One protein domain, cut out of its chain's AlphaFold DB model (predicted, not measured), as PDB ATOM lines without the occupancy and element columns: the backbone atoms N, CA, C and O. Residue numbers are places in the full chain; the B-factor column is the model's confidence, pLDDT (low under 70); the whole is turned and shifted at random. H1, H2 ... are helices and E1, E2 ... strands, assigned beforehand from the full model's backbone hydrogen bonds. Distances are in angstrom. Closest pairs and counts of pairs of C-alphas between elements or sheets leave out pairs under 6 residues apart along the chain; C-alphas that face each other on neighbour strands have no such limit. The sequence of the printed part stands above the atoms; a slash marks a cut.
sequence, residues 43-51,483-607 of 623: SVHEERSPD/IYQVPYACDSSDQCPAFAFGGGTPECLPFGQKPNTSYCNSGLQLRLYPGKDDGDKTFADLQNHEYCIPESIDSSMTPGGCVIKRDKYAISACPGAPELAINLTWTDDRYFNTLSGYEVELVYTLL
ATOM      1  N   SER A  43     161.706 158.024 116.919       81.50
ATOM      2  CA  SER A  43     163.028 157.401 116.821       81.50
ATOM      3  C   SER A  43     163.954 158.029 117.855       81.50
ATOM      4  O   SER A  43     164.130 159.247 117.876       81.50
ATOM      5  N   VAL A  44     164.524 157.197 118.717       82.94
ATOM      6  CA  VAL A  44     165.548 157.573 119.689       82.94
ATOM      7  C   VAL A  44     166.911 157.219 119.111       82.94
ATOM      8  O   VAL A  44     167.055 156.171 118.487       82.94
ATOM      9  N   HIS A  45     167.877 158.114 119.301       85.75
ATOM     10  CA  HIS A  45     169.251 157.990 118.831       85.75
ATOM     11  C   HIS A  45     170.181 158.087 120.041       85.75
ATOM     12  O   HIS A  45     170.111 159.063 120.786       85.75
ATOM     13  N   GLU A  46     171.025 157.082 120.245       80.06
ATOM     14  CA  GLU A  46     171.980 157.009 121.354       80.06
ATOM     15  C   GLU A  46     173.374 156.674 120.819       80.06
ATOM     16  O   GLU A  46     173.524 155.769 120.000       80.06
ATOM     17  N   GLU A  47     174.404 157.369 121.299       76.94
ATOM     18  CA  GLU A  47     175.790 157.044 120.963       76.94
ATOM     19  C   GLU A  47     176.258 155.813 121.757       76.94
ATOM     20  O   GLU A  47     176.052 155.720 122.966       76.94
ATOM     21  N   ARG A  48     176.845 154.845 121.052       77.00
ATOM     22  CA  ARG A  48     177.292 153.526 121.537       77.00
ATOM     23  C   ARG A  48     178.706 153.192 121.062       77.00
ATOM     24  O   ARG A  48     179.067 152.017 120.965       77.00
ATOM     25  N   SER A  49     179.467 154.211 120.676       69.69
ATOM     26  CA  SER A  49     180.835 154.064 120.190       69.69
ATOM     27  C   SER A  49     181.665 153.301 121.234       69.69
ATOM     28  O   SER A  49     181.493 153.536 122.433       69.69
ATOM     29  N   PRO A  50     182.577 152.396 120.836       64.25
ATOM     30  CA  PRO A  50     183.505 151.782 121.788       64.25
ATOM     31  C   PRO A  50     184.312 152.834 122.559       64.25
ATOM     32  O   PRO A  50     184.607 152.642 123.734       64.25
ATOM     33  N   ASP A  51     184.595 153.965 121.910       57.75
ATOM     34  CA  ASP A  51     185.292 155.116 122.491       57.75
ATOM     35  C   ASP A  51     184.384 155.959 123.418       57.75
ATOM     36  O   ASP A  51     184.874 156.769 124.198       57.75
ATOM     37  N   ILE A 483     168.801 149.854 127.603       85.62
ATOM     38  CA  ILE A 483     167.604 150.422 126.980       85.62
ATOM     39  C   ILE A 483     166.419 150.102 127.890       85.62
ATOM     40  O   ILE A 483     166.010 148.943 127.993       85.62
ATOM     41  N   TYR A 484     165.875 151.124 128.554       85.56
ATOM     42  CA  TYR A 484     164.754 150.995 129.500       85.56
ATOM     43  C   TYR A 484     163.379 151.151 128.843       85.56
ATOM     44  O   TYR A 484     162.364 150.700 129.376       85.56
ATOM     45  N   GLN A 485     163.330 151.799 127.684       88.75
ATOM     46  CA  GLN A 485     162.101 151.992 126.924       88.75
ATOM     47  C   GLN A 485     161.915 150.826 125.954       88.75
ATOM     48  O   GLN A 485     162.876 150.397 125.329       88.75
ATOM     49  N   VAL A 486     160.692 150.307 125.822       90.56
ATOM     50  CA  VAL A 486     160.404 149.109 125.015       90.56
ATOM     51  C   VAL A 486     160.492 149.443 123.513       90.56
ATOM     52  O   VAL A 486     159.619 150.162 123.018       90.56
ATOM     53  N   PRO A 487     161.490 148.928 122.762       90.75
ATOM     54  CA  PRO A 487     161.654 149.240 121.344       90.75
ATOM     55  C   PRO A 487     160.563 148.584 120.508       90.75
ATOM     56  O   PRO A 487     160.577 147.376 120.311       90.75
ATOM     57  N   TYR A 488     159.633 149.368 119.979       91.88
ATOM     58  CA  TYR A 488     158.540 148.891 119.139       91.88
ATOM     59  C   TYR A 488     157.811 147.710 119.805       91.88
ATOM     60  O   TYR A 488     158.032 146.542 119.475       91.88
ATOM     61  N   ALA A 489     156.981 148.020 120.803       92.12
ATOM     62  CA  ALA A 489     156.224 147.017 121.548       92.12
ATOM     63  C   ALA A 489     155.394 146.112 120.618       92.12
ATOM     64  O   ALA A 489     154.861 146.569 119.603       92.12
ATOM     65  N   CYS A 490     155.287 144.833 120.975       93.19
ATOM     66  CA  CYS A 490     154.547 143.833 120.209       93.19
ATOM     67  C   CYS A 490     153.968 142.739 121.105       93.19
ATOM     68  O   CYS A 490     154.505 142.440 122.169       93.19
ATOM     69  N   ASP A 491     152.915 142.095 120.611       93.69
ATOM     70  CA  ASP A 491     152.323 140.883 121.183       93.69
ATOM     71  C   ASP A 491     152.715 139.628 120.390       93.69
ATOM     72  O   ASP A 491     152.710 138.510 120.912       93.69
ATOM     73  N   SER A 492     153.038 139.792 119.104       93.62
ATOM     74  CA  SER A 492     153.354 138.696 118.190       93.62
ATOM     75  C   SER A 492     154.220 139.155 117.013       93.62
ATOM     76  O   SER A 492     154.190 140.314 116.602       93.62
ATOM     77  N   SER A 493     155.022 138.240 116.454       94.38
ATOM     78  CA  SER A 493     156.022 138.566 115.419       94.38
ATOM     79  C   SER A 493     155.435 139.092 114.102       94.38
ATOM     80  O   SER A 493     156.151 139.716 113.328       94.38
ATOM     81  N   ASP A 494     154.148 138.875 113.824       91.69
ATOM     82  CA  ASP A 494     153.449 139.426 112.654       91.69
ATOM     83  C   ASP A 494     153.166 140.932 112.764       91.69
ATOM     84  O   ASP A 494     152.944 141.584 111.745       91.69
ATOM     85  N   GLN A 495     153.216 141.497 113.976       89.69
ATOM     86  CA  GLN A 495     153.132 142.943 114.204       89.69
ATOM     87  C   GLN A 495     154.468 143.655 113.943       89.69
ATOM     88  O   GLN A 495     154.507 144.885 113.834       89.69
ATOM     89  N   CYS A 496     155.564 142.897 113.853       90.75
ATOM     90  CA  CYS A 496     156.892 143.466 113.734       90.75
ATOM     91  C   CYS A 496     157.202 143.925 112.307       90.75
ATOM     92  O   CYS A 496     156.965 143.186 111.346       90.75
ATOM     93  N   PRO A 497     157.774 145.132 112.139       88.25
ATOM     94  CA  PRO A 497     158.145 145.635 110.829       88.25
ATOM     95  C   PRO A 497     159.270 144.779 110.242       88.25
ATOM     96  O   PRO A 497     160.089 144.226 110.973       88.25
ATOM     97  N   ALA A 498     159.340 144.676 108.917       89.06
ATOM     98  CA  ALA A 498     160.480 144.039 108.262       89.06
ATOM     99  C   ALA A 498     161.763 144.851 108.507       89.06
ATOM    100  O   ALA A 498     161.718 146.079 108.577       89.06
ATOM    101  N   PHE A 499     162.915 144.179 108.580       87.94
ATOM    102  CA  PHE A 499     164.202 144.874 108.583       87.94
ATOM    103  C   PHE A 499     164.389 145.655 107.279       87.94
ATOM    104  O   PHE A 499     164.137 145.131 106.193       87.94
ATOM    105  N   ALA A 500     164.882 146.890 107.380       83.69
ATOM    106  CA  ALA A 500     165.157 147.720 106.208       83.69
ATOM    107  C   ALA A 500     166.295 147.160 105.329       83.69
ATOM    108  O   ALA A 500     166.275 147.345 104.113       83.69
ATOM    109  N   PHE A 501     167.257 146.447 105.932       89.38
ATOM    110  CA  PHE A 501     168.438 145.874 105.272       89.38
ATOM    111  C   PHE A 501     168.772 144.475 105.836       89.38
ATOM    112  O   PHE A 501     168.316 144.123 106.923       89.38
ATOM    113  N   GLY A 502     169.565 143.661 105.122       82.12
ATOM    114  CA  GLY A 502     170.129 142.400 105.640       82.12
ATOM    115  C   GLY A 502     169.224 141.156 105.615       82.12
ATOM    116  O   GLY A 502     169.704 140.057 105.879       82.12
ATOM    117  N   GLY A 503     167.939 141.282 105.262       74.50
ATOM    118  CA  GLY A 503     167.082 140.141 104.892       74.50
ATOM    119  C   GLY A 503     166.653 139.176 106.015       74.50
ATOM    120  O   GLY A 503     166.380 138.013 105.725       74.50
ATOM    121  N   GLY A 504     166.574 139.628 107.271       80.06
ATOM    122  CA  GLY A 504     166.126 138.812 108.413       80.06
ATOM    123  C   GLY A 504     164.602 138.689 108.570       80.06
ATOM    124  O   GLY A 504     163.837 139.491 108.031       80.06
ATOM    125  N   THR A 505     164.155 137.703 109.354       89.25
ATOM    126  CA  THR A 505     162.753 137.591 109.794       89.25
ATOM    127  C   THR A 505     162.581 138.359 111.107       89.25
ATOM    128  O   THR A 505     163.306 138.059 112.058       89.25
ATOM    129  N   PRO A 506     161.677 139.349 111.184       91.81
ATOM    130  CA  PRO A 506     161.440 140.075 112.422       91.81
ATOM    131  C   PRO A 506     160.734 139.179 113.446       91.81
ATOM    132  O   PRO A 506     159.859 138.382 113.105       91.81
ATOM    133  N   GLU A 507     161.125 139.314 114.705       94.75
ATOM    134  CA  GLU A 507     160.625 138.517 115.820       94.75
ATOM    135  C   GLU A 507     160.205 139.422 116.976       94.75
ATOM    136  O   GLU A 507     160.895 140.389 117.308       94.75
ATOM    137  N   CYS A 508     159.078 139.069 117.595       95.31
ATOM    138  CA  CYS A 508     158.642 139.648 118.853       95.31
ATOM    139  C   CYS A 508     159.310 138.885 120.003       95.31
ATOM    140  O   CYS A 508     159.007 137.712 120.235       95.31
ATOM    141  N   LEU A 509     160.263 139.530 120.672       94.69
ATOM    142  CA  LEU A 509     161.101 138.929 121.708       94.69
ATOM    143  C   LEU A 509     160.749 139.483 123.093       94.69
ATOM    144  O   LEU A 509     160.362 140.649 123.192       94.69
ATOM    145  N   PRO A 510     160.928 138.703 124.175       93.94
ATOM    146  CA  PRO A 510     160.766 139.210 125.535       93.94
ATOM    147  C   PRO A 510     161.679 140.411 125.806       93.94
ATOM    148  O   PRO A 510     162.861 140.397 125.455       93.94
ATOM    149  N   PHE A 511     161.143 141.445 126.451       92.38
ATOM    150  CA  PHE A 511     161.905 142.623 126.849       92.38
ATOM    151  C   PHE A 511     162.581 142.383 128.204       92.38
ATOM    152  O   PHE A 511     161.979 142.541 129.267       92.38
ATOM    153  N   GLY A 512     163.840 141.943 128.153       88.50
ATOM    154  CA  GLY A 512     164.584 141.510 129.331       88.50
ATOM    155  C   GLY A 512     163.889 140.318 129.993       88.50
ATOM    156  O   GLY A 512     163.507 139.354 129.332       88.50
ATOM    157  N   GLN A 513     163.711 140.397 131.304       87.50
ATOM    158  CA  GLN A 513     162.944 139.469 132.135       87.50
ATOM    159  C   GLN A 513     161.617 140.095 132.592       87.50
ATOM    160  O   GLN A 513     160.946 139.553 133.469       87.50
ATOM    161  N   LYS A 514     161.220 141.234 132.002       84.75
ATOM    162  CA  LYS A 514     159.996 141.945 132.369       84.75
ATOM    163  C   LYS A 514     158.764 141.107 132.005       84.75
ATOM    164  O   LYS A 514     158.576 140.781 130.827       84.75
ATOM    165  N   PRO A 515     157.883 140.769 132.964       87.19
ATOM    166  CA  PRO A 515     156.707 139.958 132.673       87.19
ATOM    167  C   PRO A 515     155.797 140.613 131.628       87.19
ATOM    168  O   PRO A 515     155.519 141.810 131.693       87.19
ATOM    169  N   ASN A 516     155.294 139.805 130.689       89.44
ATOM    170  CA  ASN A 516     154.310 140.200 129.670       89.44
ATOM    171  C   ASN A 516     154.701 141.428 128.829       89.44
ATOM    172  O   ASN A 516     153.826 142.118 128.316       89.44
ATOM    173  N   THR A 517     155.993 141.723 128.697       92.69
ATOM    174  CA  THR A 517     156.478 142.824 127.863       92.69
ATOM    175  C   THR A 517     157.368 142.250 126.774       92.69
ATOM    176  O   THR A 517     158.337 141.553 127.074       92.69
ATOM    177  N   SER A 518     157.042 142.536 125.517       94.81
ATOM    178  CA  SER A 518     157.821 142.096 124.360       94.81
ATOM    179  C   SER A 518     158.046 143.249 123.388       94.81
ATOM    180  O   SER A 518     157.352 144.267 123.427       94.81
ATOM    181  N   TYR A 519     159.059 143.099 122.547       94.56
ATOM    182  CA  TYR A 519     159.547 144.137 121.654       94.56
ATOM    183  C   TYR A 519     159.940 143.518 120.310       94.56
ATOM    184  O   TYR A 519     160.356 142.356 120.242       94.56
ATOM    185  N   CYS A 520     159.810 144.274 119.225       93.75
ATOM    186  CA  CYS A 520     160.247 143.809 117.918       93.75
ATOM    187  C   CYS A 520     161.756 143.970 117.789       93.75
ATOM    188  O   CYS A 520     162.282 145.081 117.851       93.75
ATOM    189  N   ASN A 521     162.466 142.876 117.520       91.44
ATOM    190  CA  ASN A 521     163.912 142.922 117.287       91.44
ATOM    191  C   ASN A 521     164.301 143.765 116.059       91.44
ATOM    192  O   ASN A 521     165.442 144.214 115.961       91.44
ATOM    193  N   SER A 522     163.354 143.979 115.146       90.38
ATOM    194  CA  SER A 522     163.453 144.862 113.992       90.38
ATOM    195  C   SER A 522     163.106 146.312 114.297       90.38
ATOM    196  O   SER A 522     163.251 147.136 113.411       90.38
ATOM    197  N   GLY A 523     162.671 146.636 115.518       89.12
ATOM    198  CA  GLY A 523     162.422 147.994 116.004       89.12
ATOM    199  C   GLY A 523     163.672 148.720 116.503       89.12
ATOM    200  O   GLY A 523     163.562 149.849 116.974       89.12
ATOM    201  N   LEU A 524     164.845 148.087 116.405       91.81
ATOM    202  CA  LEU A 524     166.138 148.662 116.762       91.81
ATOM    203  C   LEU A 524     167.216 148.283 115.740       91.81
ATOM    204  O   LEU A 524     167.167 147.219 115.117       91.81
ATOM    205  N   GLN A 525     168.230 149.127 115.608       91.00
ATOM    206  CA  GLN A 525     169.403 148.865 114.784       91.00
ATOM    207  C   GLN A 525     170.617 149.640 115.297       91.00
ATOM    208  O   GLN A 525     170.477 150.749 115.803       91.00
ATOM    209  N   LEU A 526     171.810 149.076 115.103       93.12
ATOM    210  CA  LEU A 526     173.061 149.817 115.237       93.12
ATOM    211  C   LEU A 526     173.497 150.346 113.865       93.12
ATOM    212  O   LEU A 526     173.346 149.669 112.841       93.12
ATOM    213  N   ARG A 527     174.035 151.558 113.843       94.12
ATOM    214  CA  ARG A 527     174.580 152.235 112.666       94.12
ATOM    215  C   ARG A 527     176.036 152.586 112.923       94.12
ATOM    216  O   ARG A 527     176.408 152.840 114.061       94.12
ATOM    217  N   LEU A 528     176.836 152.577 111.867       94.69
ATOM    218  CA  LEU A 528     178.263 152.864 111.918       94.69
ATOM    219  C   LEU A 528     178.585 154.062 111.030       94.69
ATOM    220  O   LEU A 528     178.188 154.087 109.860       94.69
ATOM    221  N   TYR A 529     179.337 155.007 111.578       92.75
ATOM    222  CA  TYR A 529     179.794 156.217 110.911       92.75
ATOM    223  C   TYR A 529     181.306 156.392 111.110       92.75
ATOM    224  O   TYR A 529     181.865 155.859 112.071       92.75
ATOM    225  N   PRO A 530     182.005 157.115 110.217       90.00
ATOM    226  CA  PRO A 530     183.365 157.569 110.503       90.00
ATOM    227  C   PRO A 530     183.364 158.447 111.766       90.00
ATOM    228  O   PRO A 530     182.373 159.134 112.012       90.00
ATOM    229  N   GLY A 531     184.441 158.428 112.555       79.56
ATOM    230  CA  GLY A 531     184.546 159.250 113.764       79.56
ATOM    231  C   GLY A 531     184.353 160.752 113.499       79.56
ATOM    232  O   GLY A 531     184.650 161.247 112.410       79.56
ATOM    233  N   LYS A 532     183.828 161.475 114.500       67.81
ATOM    234  CA  LYS A 532     183.521 162.920 114.427       67.81
ATOM    235  C   LYS A 532     184.752 163.825 114.533       67.81
ATOM    236  O   LYS A 532     184.712 164.951 114.035       67.81
ATOM    237  N   ASP A 533     185.810 163.347 115.179       59.56
ATOM    238  CA  ASP A 533     187.078 164.065 115.312       59.56
ATOM    239  C   ASP A 533     187.974 163.828 114.090       59.56
ATOM    240  O   ASP A 533     187.689 162.958 113.270       59.56
ATOM    241  N   ASP A 534     189.059 164.599 113.955       53.00
ATOM    242  CA  ASP A 534     190.051 164.571 112.854       53.00
ATOM    243  C   ASP A 534     190.879 163.250 112.823       53.00
ATOM    244  O   ASP A 534     192.087 163.246 112.587       53.00
ATOM    245  N   GLY A 535     190.238 162.126 113.158       55.78
ATOM    246  CA  GLY A 535     190.786 160.791 113.323       55.78
ATOM    247  C   GLY A 535     190.868 159.987 112.024       55.78
ATOM    248  O   GLY A 535     190.290 160.321 110.992       55.78
ATOM    249  N   ASP A 536     191.607 158.880 112.098       64.81
ATOM    250  CA  ASP A 536     192.087 158.099 110.951       64.81
ATOM    251  C   ASP A 536     191.000 157.403 110.102       64.81
ATOM    252  O   ASP A 536     191.319 156.865 109.039       64.81
ATOM    253  N   LYS A 537     189.733 157.354 110.544       82.50
ATOM    254  CA  LYS A 537     188.656 156.623 109.849       82.50
ATOM    255  C   LYS A 537     187.827 157.545 108.969       82.50
ATOM    256  O   LYS A 537     187.275 158.544 109.412       82.50
ATOM    257  N   THR A 538     187.671 157.160 107.709       87.75
ATOM    258  CA  THR A 538     186.929 157.903 106.689       87.75
ATOM    259  C   THR A 538     185.750 157.093 106.156       87.75
ATOM    260  O   THR A 538     185.674 155.873 106.301       87.75
ATOM    261  N   PHE A 539     184.840 157.750 105.435       88.81
ATOM    262  CA  PHE A 539     183.752 157.055 104.735       88.81
ATOM    263  C   PHE A 539     184.253 155.981 103.745       88.81
ATOM    264  O   PHE A 539     183.558 154.997 103.485       88.81
ATOM    265  N   ALA A 540     185.466 156.132 103.198       89.12
ATOM    266  CA  ALA A 540     186.050 155.128 102.310       89.12
ATOM    267  C   ALA A 540     186.308 153.795 103.032       89.12
ATOM    268  O   ALA A 540     186.180 152.737 102.412       89.12
ATOM    269  N   ASP A 541     186.600 153.838 104.332       89.75
ATOM    270  CA  ASP A 541     186.870 152.653 105.146       89.75
ATOM    271  C   ASP A 541     185.598 151.829 105.409       89.75
ATOM    272  O   ASP A 541     185.662 150.605 105.540       89.75
ATOM    273  N   LEU A 542     184.420 152.465 105.352       90.88
ATOM    274  CA  LEU A 542     183.125 151.792 105.495       90.88
ATOM    275  C   LEU A 542     182.753 150.907 104.300       90.88
ATOM    276  O   LEU A 542     182.032 149.924 104.468       90.88
ATOM    277  N   GLN A 543     183.262 151.206 103.098       89.06
ATOM    278  CA  GLN A 543     182.846 150.551 101.848       89.06
ATOM    279  C   GLN A 543     183.028 149.027 101.854       89.06
ATOM    280  O   GLN A 543     182.274 148.309 101.202       89.06
ATOM    281  N   ASN A 544     184.028 148.532 102.589       87.00
ATOM    282  CA  ASN A 544     184.318 147.103 102.722       87.00
ATOM    283  C   ASN A 544     184.345 146.650 104.186       87.00
ATOM    284  O   ASN A 544     184.913 145.601 104.495       87.00
ATOM    285  N   HIS A 545     183.776 147.446 105.091       93.75
ATOM    286  CA  HIS A 545     183.868 147.177 106.513       93.75
ATOM    287  C   HIS A 545     183.080 145.918 106.876       93.75
ATOM    288  O   HIS A 545     181.917 145.758 106.496       93.75
ATOM    289  N   GLU A 546     183.697 145.009 107.632       93.88
ATOM    290  CA  GLU A 546     183.111 143.689 107.883       93.88
ATOM    291  C   GLU A 546     181.798 143.739 108.681       93.88
ATOM    292  O   GLU A 546     180.992 142.810 108.580       93.88
ATOM    293  N   TYR A 547     181.542 144.833 109.402       94.75
ATOM    294  CA  TYR A 547     180.307 145.041 110.160       94.75
ATOM    295  C   TYR A 547     179.187 145.658 109.323       94.75
ATOM    296  O   TYR A 547     178.033 145.543 109.713       94.75
ATOM    297  N   CYS A 548     179.483 146.272 108.176       96.69
ATOM    298  CA  CYS A 548     178.465 146.941 107.372       96.69
ATOM    299  C   CYS A 548     177.637 145.947 106.558       96.69
ATOM    300  O   CYS A 548     178.175 145.078 105.865       96.69
ATOM    301  N   ILE A 549     176.317 146.121 106.571       95.31
ATOM    302  CA  ILE A 549     175.439 145.531 105.562       95.31
ATOM    303  C   ILE A 549     175.681 146.284 104.237       95.31
ATOM    304  O   ILE A 549     175.420 147.490 104.193       95.31
ATOM    305  N   PRO A 550     176.161 145.634 103.158       94.31
ATOM    306  CA  PRO A 550     176.614 146.339 101.955       94.31
ATOM    307  C   PRO A 550     175.562 147.255 101.320       94.31
ATOM    308  O   PRO A 550     175.871 148.376 100.936       94.31
ATOM    309  N   GLU A 551     174.304 146.815 101.251       93.25
ATOM    310  CA  GLU A 551     173.206 147.590 100.662       93.25
ATOM    311  C   GLU A 551     172.743 148.788 101.506       93.25
ATOM    312  O   GLU A 551     171.948 149.598 101.034       93.25
ATOM    313  N   SER A 552     173.218 148.897 102.748       94.75
ATOM    314  CA  SER A 552     172.890 150.012 103.638       94.75
ATOM    315  C   SER A 552     173.886 151.169 103.550       94.75
ATOM    316  O   SER A 552     173.581 152.264 104.015       94.75
ATOM    317  N   ILE A 553     175.063 150.946 102.956       95.81
ATOM    318  CA  ILE A 553     176.138 151.941 102.896       95.81
ATOM    319  C   ILE A 553     175.668 153.169 102.107       95.81
ATOM    320  O   ILE A 553     175.271 153.044 100.949       95.81
ATOM    321  N   ASP A 554     175.717 154.343 102.743       94.50
ATOM    322  CA  ASP A 554     175.258 155.635 102.199       94.50
ATOM    323  C   ASP A 554     173.829 155.593 101.639       94.50
ATOM    324  O   ASP A 554     173.474 156.228 100.644       94.50
ATOM    325  N   SER A 555     172.981 154.797 102.290       93.00
ATOM    326  CA  SER A 555     171.550 154.803 102.027       93.00
ATOM    327  C   SER A 555     170.909 156.100 102.532       93.00
ATOM    328  O   SER A 555     171.456 156.804 103.378       93.00
ATOM    329  N   SER A 556     169.681 156.387 102.097       87.50
ATOM    330  CA  SER A 556     168.913 157.515 102.643       87.50
ATOM    331  C   SER A 556     168.670 157.409 104.155       87.50
ATOM    332  O   SER A 556     168.446 158.430 104.798       87.50
ATOM    333  N   MET A 557     168.713 156.196 104.721       84.50
ATOM    334  CA  MET A 557     168.552 155.952 106.158       84.50
ATOM    335  C   MET A 557     169.851 156.116 106.951       84.50
ATOM    336  O   MET A 557     169.794 156.371 108.151       84.50
ATOM    337  N   THR A 558     171.003 155.961 106.300       90.38
ATOM    338  CA  THR A 558     172.333 156.098 106.907       90.38
ATOM    339  C   THR A 558     173.268 156.886 105.982       90.38
ATOM    340  O   THR A 558     174.241 156.317 105.477       90.38
ATOM    341  N   PRO A 559     172.995 158.182 105.719       92.19
ATOM    342  CA  PRO A 559     173.841 158.989 104.841       92.19
ATOM    343  C   PRO A 559     175.264 159.067 105.395       92.19
ATOM    344  O   PRO A 559     175.446 159.403 106.564       92.19
ATOM    345  N   GLY A 560     176.268 158.736 104.583       92.12
ATOM    346  CA  GLY A 560     177.667 158.682 105.023       92.12
ATOM    347  C   GLY A 560     177.991 157.586 106.050       92.12
ATOM    348  O   GLY A 560     179.071 157.614 106.634       92.12
ATOM    349  N   GLY A 561     177.092 156.625 106.269       94.88
ATOM    350  CA  GLY A 561     177.263 155.526 107.221       94.88
ATOM    351  C   GLY A 561     176.740 154.200 106.678       94.88
ATOM    352  O   GLY A 561     176.471 154.059 105.484       94.88
ATOM    353  N   CYS A 562     176.573 153.215 107.554       96.38
ATOM    354  CA  CYS A 562     175.961 151.929 107.224       96.38
ATOM    355  C   CYS A 562     175.177 151.362 108.415       96.38
ATOM    356  O   CYS A 562     175.365 151.779 109.555       96.38
ATOM    357  N   VAL A 563     174.315 150.379 108.167       95.44
ATOM    358  CA  VAL A 563     173.697 149.554 109.210       95.44
ATOM    359  C   VAL A 563     174.630 148.396 109.554       95.44
ATOM    360  O   VAL A 563     175.154 147.720 108.665       95.44
ATOM    361  N   ILE A 564     174.817 148.161 110.851       95.00
ATOM    362  CA  ILE A 564     175.638 147.067 111.366       95.00
ATOM    363  C   ILE A 564     174.879 145.743 111.241       95.00
ATOM    364  O   ILE A 564     173.689 145.650 111.551       95.00
ATOM    365  N   LYS A 565     175.571 144.697 110.783       94.62
ATOM    366  CA  LYS A 565     175.008 143.352 110.637       94.62
ATOM    367  C   LYS A 565     174.532 142.800 111.978       94.62
ATOM    368  O   LYS A 565     175.194 142.931 113.004       94.62
ATOM    369  N   ARG A 566     173.387 142.117 111.955       89.75
ATOM    370  CA  ARG A 566     172.717 141.639 113.170       89.75
ATOM    371  C   ARG A 566     173.467 140.525 113.897       89.75
ATOM    372  O   ARG A 566     173.305 140.386 115.100       89.75
ATOM    373  N   ASP A 567     174.272 139.750 113.179       91.00
ATOM    374  CA  ASP A 567     175.109 138.683 113.732       91.00
ATOM    375  C   ASP A 567     176.324 139.208 114.507       91.00
ATOM    376  O   ASP A 567     176.971 138.423 115.194       91.00
ATOM    377  N   LYS A 568     176.610 140.517 114.436       92.94
ATOM    378  CA  LYS A 568     177.687 141.181 115.183       92.94
ATOM    379  C   LYS A 568     177.302 141.600 116.600       92.94
ATOM    380  O   LYS A 568     178.180 141.953 117.378       92.94
ATOM    381  N   TYR A 569     176.019 141.552 116.957       90.31
ATOM    382  CA  TYR A 569     175.571 141.920 118.297       90.31
ATOM    383  C   TYR A 569     174.386 141.074 118.774       90.31
ATOM    384  O   TYR A 569     173.459 140.757 118.025       90.31
ATOM    385  N   ALA A 570     174.397 140.725 120.052       89.25
ATOM    386  CA  ALA A 570     173.323 140.058 120.758       89.25
ATOM    387  C   ALA A 570     172.504 141.072 121.563       89.25
ATOM    388  O   ALA A 570     172.945 142.181 121.853       89.25
ATOM    389  N   ILE A 571     171.275 140.682 121.894       89.44
ATOM    390  CA  ILE A 571     170.451 141.413 122.853       89.44
ATOM    391  C   ILE A 571     170.142 140.472 123.996       89.44
ATOM    392  O   ILE A 571     169.649 139.365 123.772       89.44
ATOM    393  N   SER A 572     170.419 140.927 125.206       88.06
ATOM    394  CA  SER A 572     170.163 140.190 126.435       88.06
ATOM    395  C   SER A 572     169.405 141.062 127.429       88.06
ATOM    396  O   SER A 572     169.222 142.262 127.221       88.06
ATOM    397  N   ALA A 573     168.975 140.464 128.537       86.81
ATOM    398  CA  ALA A 573     168.560 141.243 129.696       86.81
ATOM    399  C   ALA A 573     169.719 142.146 130.159       86.81
ATOM    400  O   ALA A 573     170.889 141.758 130.062       86.81
ATOM    401  N   CYS A 574     169.388 143.346 130.633       84.19
ATOM    402  CA  CYS A 574     170.362 144.271 131.205       84.19
ATOM    403  C   CYS A 574     170.989 143.655 132.472       84.19
ATOM    404  O   CYS A 574     170.234 143.310 133.380       84.19
ATOM    405  N   PRO A 575     172.325 143.519 132.578       67.94
ATOM    406  CA  PRO A 575     172.977 142.850 133.711       67.94
ATOM    407  C   PRO A 575     172.624 143.417 135.098       67.94
ATOM    408  O   PRO A 575     172.530 142.646 136.049       67.94
ATOM    409  N   GLY A 576     172.370 144.727 135.209       63.94
ATOM    410  CA  GLY A 576     171.961 145.387 136.463       63.94
ATOM    411  C   GLY A 576     170.462 145.597 136.641       63.94
ATOM    412  O   GLY A 576     170.013 145.911 137.733       63.94
ATOM    413  N   ALA A 577     169.676 145.430 135.583       70.19
ATOM    414  CA  ALA A 577     168.240 145.682 135.612       70.19
ATOM    415  C   ALA A 577     167.497 144.662 134.738       70.19
ATOM    416  O   ALA A 577     166.777 145.048 133.807       70.19
ATOM    417  N   PRO A 578     167.675 143.351 134.985       78.81
ATOM    418  CA  PRO A 578     167.234 142.332 134.047       78.81
ATOM    419  C   PRO A 578     165.716 142.335 133.866       78.81
ATOM    420  O   PRO A 578     165.249 142.061 132.769       78.81
ATOM    421  N   GLU A 579     164.943 142.705 134.889       83.88
ATOM    422  CA  GLU A 579     163.476 142.798 134.834       83.88
ATOM    423  C   GLU A 579     162.943 144.122 134.260       83.88
ATOM    424  O   GLU A 579     161.732 144.278 134.102       83.88
ATOM    425  N   LEU A 580     163.815 145.087 133.954       78.75
ATOM    426  CA  LEU A 580     163.410 146.440 133.558       78.75
ATOM    427  C   LEU A 580     163.960 146.876 132.202       78.75
ATOM    428  O   LEU A 580     163.386 147.786 131.610       78.75
ATOM    429  N   ALA A 581     165.044 146.267 131.722       85.44
ATOM    430  CA  ALA A 581     165.752 146.740 130.542       85.44
ATOM    431  C   ALA A 581     166.451 145.619 129.761       85.44
ATOM    432  O   ALA A 581     166.695 144.514 130.259       85.44
ATOM    433  N   ILE A 582     166.827 145.945 128.526       89.44
ATOM    434  CA  ILE A 582     167.692 145.122 127.673       89.44
ATOM    435  C   ILE A 582     169.052 145.792 127.481       89.44
ATOM    436  O   ILE A 582     169.179 147.011 127.605       89.44
ATOM    437  N   ASN A 583     170.062 144.995 127.152       86.75
ATOM    438  CA  ASN A 583     171.387 145.466 126.769       86.75
ATOM    439  C   ASN A 583     171.790 144.890 125.406       86.75
ATOM    440  O   ASN A 583     171.354 143.800 125.027       86.75
ATOM    441  N   LEU A 584     172.624 145.634 124.687       87.00
ATOM    442  CA  LEU A 584     173.268 145.217 123.449       87.00
ATOM    443  C   LEU A 584     174.707 144.828 123.764       87.00
ATOM    444  O   LEU A 584     175.456 145.628 124.317       87.00
ATOM    445  N   THR A 585     175.094 143.615 123.393       81.31
ATOM    446  CA  THR A 585     176.468 143.130 123.551       81.31
ATOM    447  C   THR A 585     177.019 142.704 122.204       81.31
ATOM    448  O   THR A 585     176.287 142.198 121.356       81.31
ATOM    449  N   TRP A 586     178.306 142.916 121.972       85.06
ATOM    450  CA  TRP A 586     178.953 142.476 120.740       85.06
ATOM    451  C   TRP A 586     179.190 140.964 120.779       85.06
ATOM    452  O   TRP A 586     179.444 140.399 121.837       85.06
ATOM    453  N   THR A 587     179.050 140.292 119.636       86.56
ATOM    454  CA  THR A 587     179.196 138.825 119.547       86.56
ATOM    455  C   THR A 587     180.622 138.373 119.272       86.56
ATOM    456  O   THR A 587     180.897 137.180 119.385       86.56
ATOM    457  N   ASP A 588     181.513 139.288 118.881       80.94
ATOM    458  CA  ASP A 588     182.930 138.996 118.694       80.94
ATOM    459  C   ASP A 588     183.810 139.846 119.609       80.94
ATOM    460  O   ASP A 588     183.601 141.046 119.759       80.94
ATOM    461  N   ASP A 589     184.823 139.210 120.194       69.25
ATOM    462  CA  ASP A 589     185.673 139.794 121.240       69.25
ATOM    463  C   ASP A 589     186.596 140.911 120.717       69.25
ATOM    464  O   ASP A 589     187.196 141.656 121.486       69.25
ATOM    465  N   ARG A 590     186.711 141.055 119.389       73.69
ATOM    466  CA  ARG A 590     187.599 142.029 118.730       73.69
ATOM    467  C   ARG A 590     186.855 143.260 118.230       73.69
ATOM    468  O   ARG A 590     187.451 144.077 117.513       73.69
ATOM    469  N   TYR A 591     185.579 143.407 118.580       79.56
ATOM    470  CA  TYR A 591     184.752 144.503 118.097       79.56
ATOM    471  C   TYR A 591     185.370 145.863 118.403       79.56
ATOM    472  O   TYR A 591     185.345 146.735 117.545       79.56
ATOM    473  N   PHE A 592     185.996 146.022 119.573       67.62
ATOM    474  CA  PHE A 592     186.599 147.283 119.986       67.62
ATOM    475  C   PHE A 592     187.645 147.758 118.977       67.62
ATOM    476  O   PHE A 592     187.611 148.899 118.551       67.62
ATOM    477  N   ASN A 593     188.526 146.873 118.506       72.19
ATOM    478  CA  ASN A 593     189.543 147.231 117.508       72.19
ATOM    479  C   ASN A 593     188.947 147.483 116.142       72.19
ATOM    480  O   ASN A 593     189.396 148.351 115.398       72.19
ATOM    481  N   THR A 594     187.955 146.667 115.803       83.38
ATOM    482  CA  THR A 594     187.280 146.752 114.515       83.38
ATOM    483  C   THR A 594     186.542 148.084 114.404       83.38
ATOM    484  O   THR A 594     186.542 148.702 113.346       83.38
ATOM    485  N   LEU A 595     185.966 148.543 115.514       84.31
ATOM    486  CA  LEU A 595     185.145 149.741 115.617       84.31
ATOM    487  C   LEU A 595     185.877 150.954 116.213       84.31
ATOM    488  O   LEU A 595     185.285 152.025 116.274       84.31
ATOM    489  N   SER A 596     187.144 150.831 116.611       80.38
ATOM    490  CA  SER A 596     187.922 151.942 117.172       80.38
ATOM    491  C   SER A 596     188.065 153.078 116.157       80.38
ATOM    492  O   SER A 596     188.395 152.849 114.983       80.38
ATOM    493  N   GLY A 597     187.797 154.306 116.609       76.94
ATOM    494  CA  GLY A 597     187.775 155.499 115.767       76.94
ATOM    495  C   GLY A 597     186.544 155.616 114.861       76.94
ATOM    496  O   GLY A 597     186.483 156.536 114.044       76.94
ATOM    497  N   TYR A 598     185.575 154.702 114.970       86.12
ATOM    498  CA  TYR A 598     184.255 154.844 114.358       86.12
ATOM    499  C   TYR A 598     183.220 155.274 115.398       86.12
ATOM    500  O   TYR A 598     183.292 154.902 116.568       86.12
ATOM    501  N   GLU A 599     182.203 155.995 114.940       87.25
ATOM    502  CA  GLU A 599     181.021 156.290 115.740       87.25
ATOM    503  C   GLU A 599     179.974 155.191 115.547       87.25
ATOM    504  O   GLU A 599     179.624 154.836 114.414       87.25
ATOM    505  N   VAL A 600     179.442 154.671 116.654       89.06
ATOM    506  CA  VAL A 600     178.319 153.730 116.632       89.06
ATOM    507  C   VAL A 600     177.084 154.425 117.181       89.06
ATOM    508  O   VAL A 600     177.082 154.907 118.306       89.06
ATOM    509  N   GLU A 601     176.004 154.428 116.409       90.06
ATOM    510  CA  GLU A 601     174.714 154.992 116.808       90.06
ATOM    511  C   GLU A 601     173.694 153.858 116.976       90.06
ATOM    512  O   GLU A 601     173.417 153.105 116.039       90.06
ATOM    513  N   LEU A 602     173.100 153.737 118.161       90.25
ATOM    514  CA  LEU A 602     171.890 152.954 118.372       90.25
ATOM    515  C   LEU A 602     170.677 153.786 117.982       90.25
ATOM    516  O   LEU A 602     170.473 154.883 118.493       90.25
ATOM    517  N   VAL A 603     169.824 153.205 117.143       90.81
ATOM    518  CA  VAL A 603     168.523 153.772 116.804       90.81
ATOM    519  C   VAL A 603     167.429 152.782 117.143       90.81
ATOM    520  O   VAL A 603     167.469 151.640 116.684       90.81
ATOM    521  N   TYR A 604     166.433 153.217 117.911       90.62
ATOM    522  CA  TYR A 604     165.236 152.428 118.190       90.62
ATOM    523  C   TYR A 604     163.959 153.254 118.109       90.62
ATOM    524  O   TYR A 604     163.962 154.465 118.314       90.62
ATOM    525  N   THR A 605     162.855 152.585 117.791       89.06
ATOM    526  CA  THR A 605     161.548 153.225 117.635       89.06
ATOM    527  C   THR A 605     160.673 152.970 118.852       89.06
ATOM    528  O   THR A 605     160.517 151.833 119.280       89.06
ATOM    529  N   LEU A 606     160.030 154.012 119.366       87.50
ATOM    530  CA  LEU A 606     158.969 153.922 120.363       87.50
ATOM    531  C   LEU A 606     157.616 154.089 119.688       87.50
ATOM    532  O   LEU A 606     157.442 154.981 118.853       87.50
ATOM    533  N   LEU A 607     156.657 153.250 120.070       85.06
ATOM    534  CA  LEU A 607     155.261 153.423 119.684       85.06
ATOM    535  C   LEU A 607     154.536 154.268 120.742       85.06
ATOM    536  O   LEU A 607     154.853 154.152 121.926       85.06
TER     537      LEU A 607
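What this domain is: This is residues 43 to 51 and 483 to 607 of the 623 residues of an uncharacterized protein of Persicimonas caeni (UniProt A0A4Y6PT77). With little regular structure, the domain is largely loops around a narrow three-stranded sheet, E1 - E7 - E4, with hairpins E2-E3 and E5-E6 apart from E7 and short helices H1 and H2 near one end. The printed part has 134 residues, in order E1 E2 E3 E4 H1 E5 E6 H2 E7; its sheets are antiparallel and it is mostly strand, with under half the residues in named elements. It is compact, radius of gyration of the C-alphas 15.0 A, and only just elongated, spanning 46 by 30 by 23 A.

Where its parts are: E7, residues 598 to 606, spans 26.0 A and ends at C-alpha (158.969, 153.922, 120.363). E4, 524 to 530, spans 20.4 A; E1, 43 to 47, begins at (163.028, 157.401, 116.821). E2 is 508 to 510, E3 518 to 520, E5 569 to 573, E6 582 to 586, H1 539 to 542, H2 591 to 595.

How they stand to each other: Inner strand E7 is antiparallel to E1, N 44 and O 604 2.8 A apart, and to E4, N 527 and O 601 2.8 A. Hairpin E2 and E3 has N 509 and O 519 at 2.9 A; hairpin E5 and E6, N 570 and O 585 at 2.7 A. H1 only grazes the sheet; its closest C-alphas with E4 are Phe 539 and Pro 530, 5.8 A. H2, only just not on the sheet, has its O i to N i+4 pair within hydrogen-bond range; H1 is too short for one.

The domain as a whole: Residues 52 to 482 are cut out, C-alphas 51 and 483 being 18.8 A apart. The H1 to E5 link is long, 26 residues. Twelve residues are under pLDDT 70, among them 532 to 536.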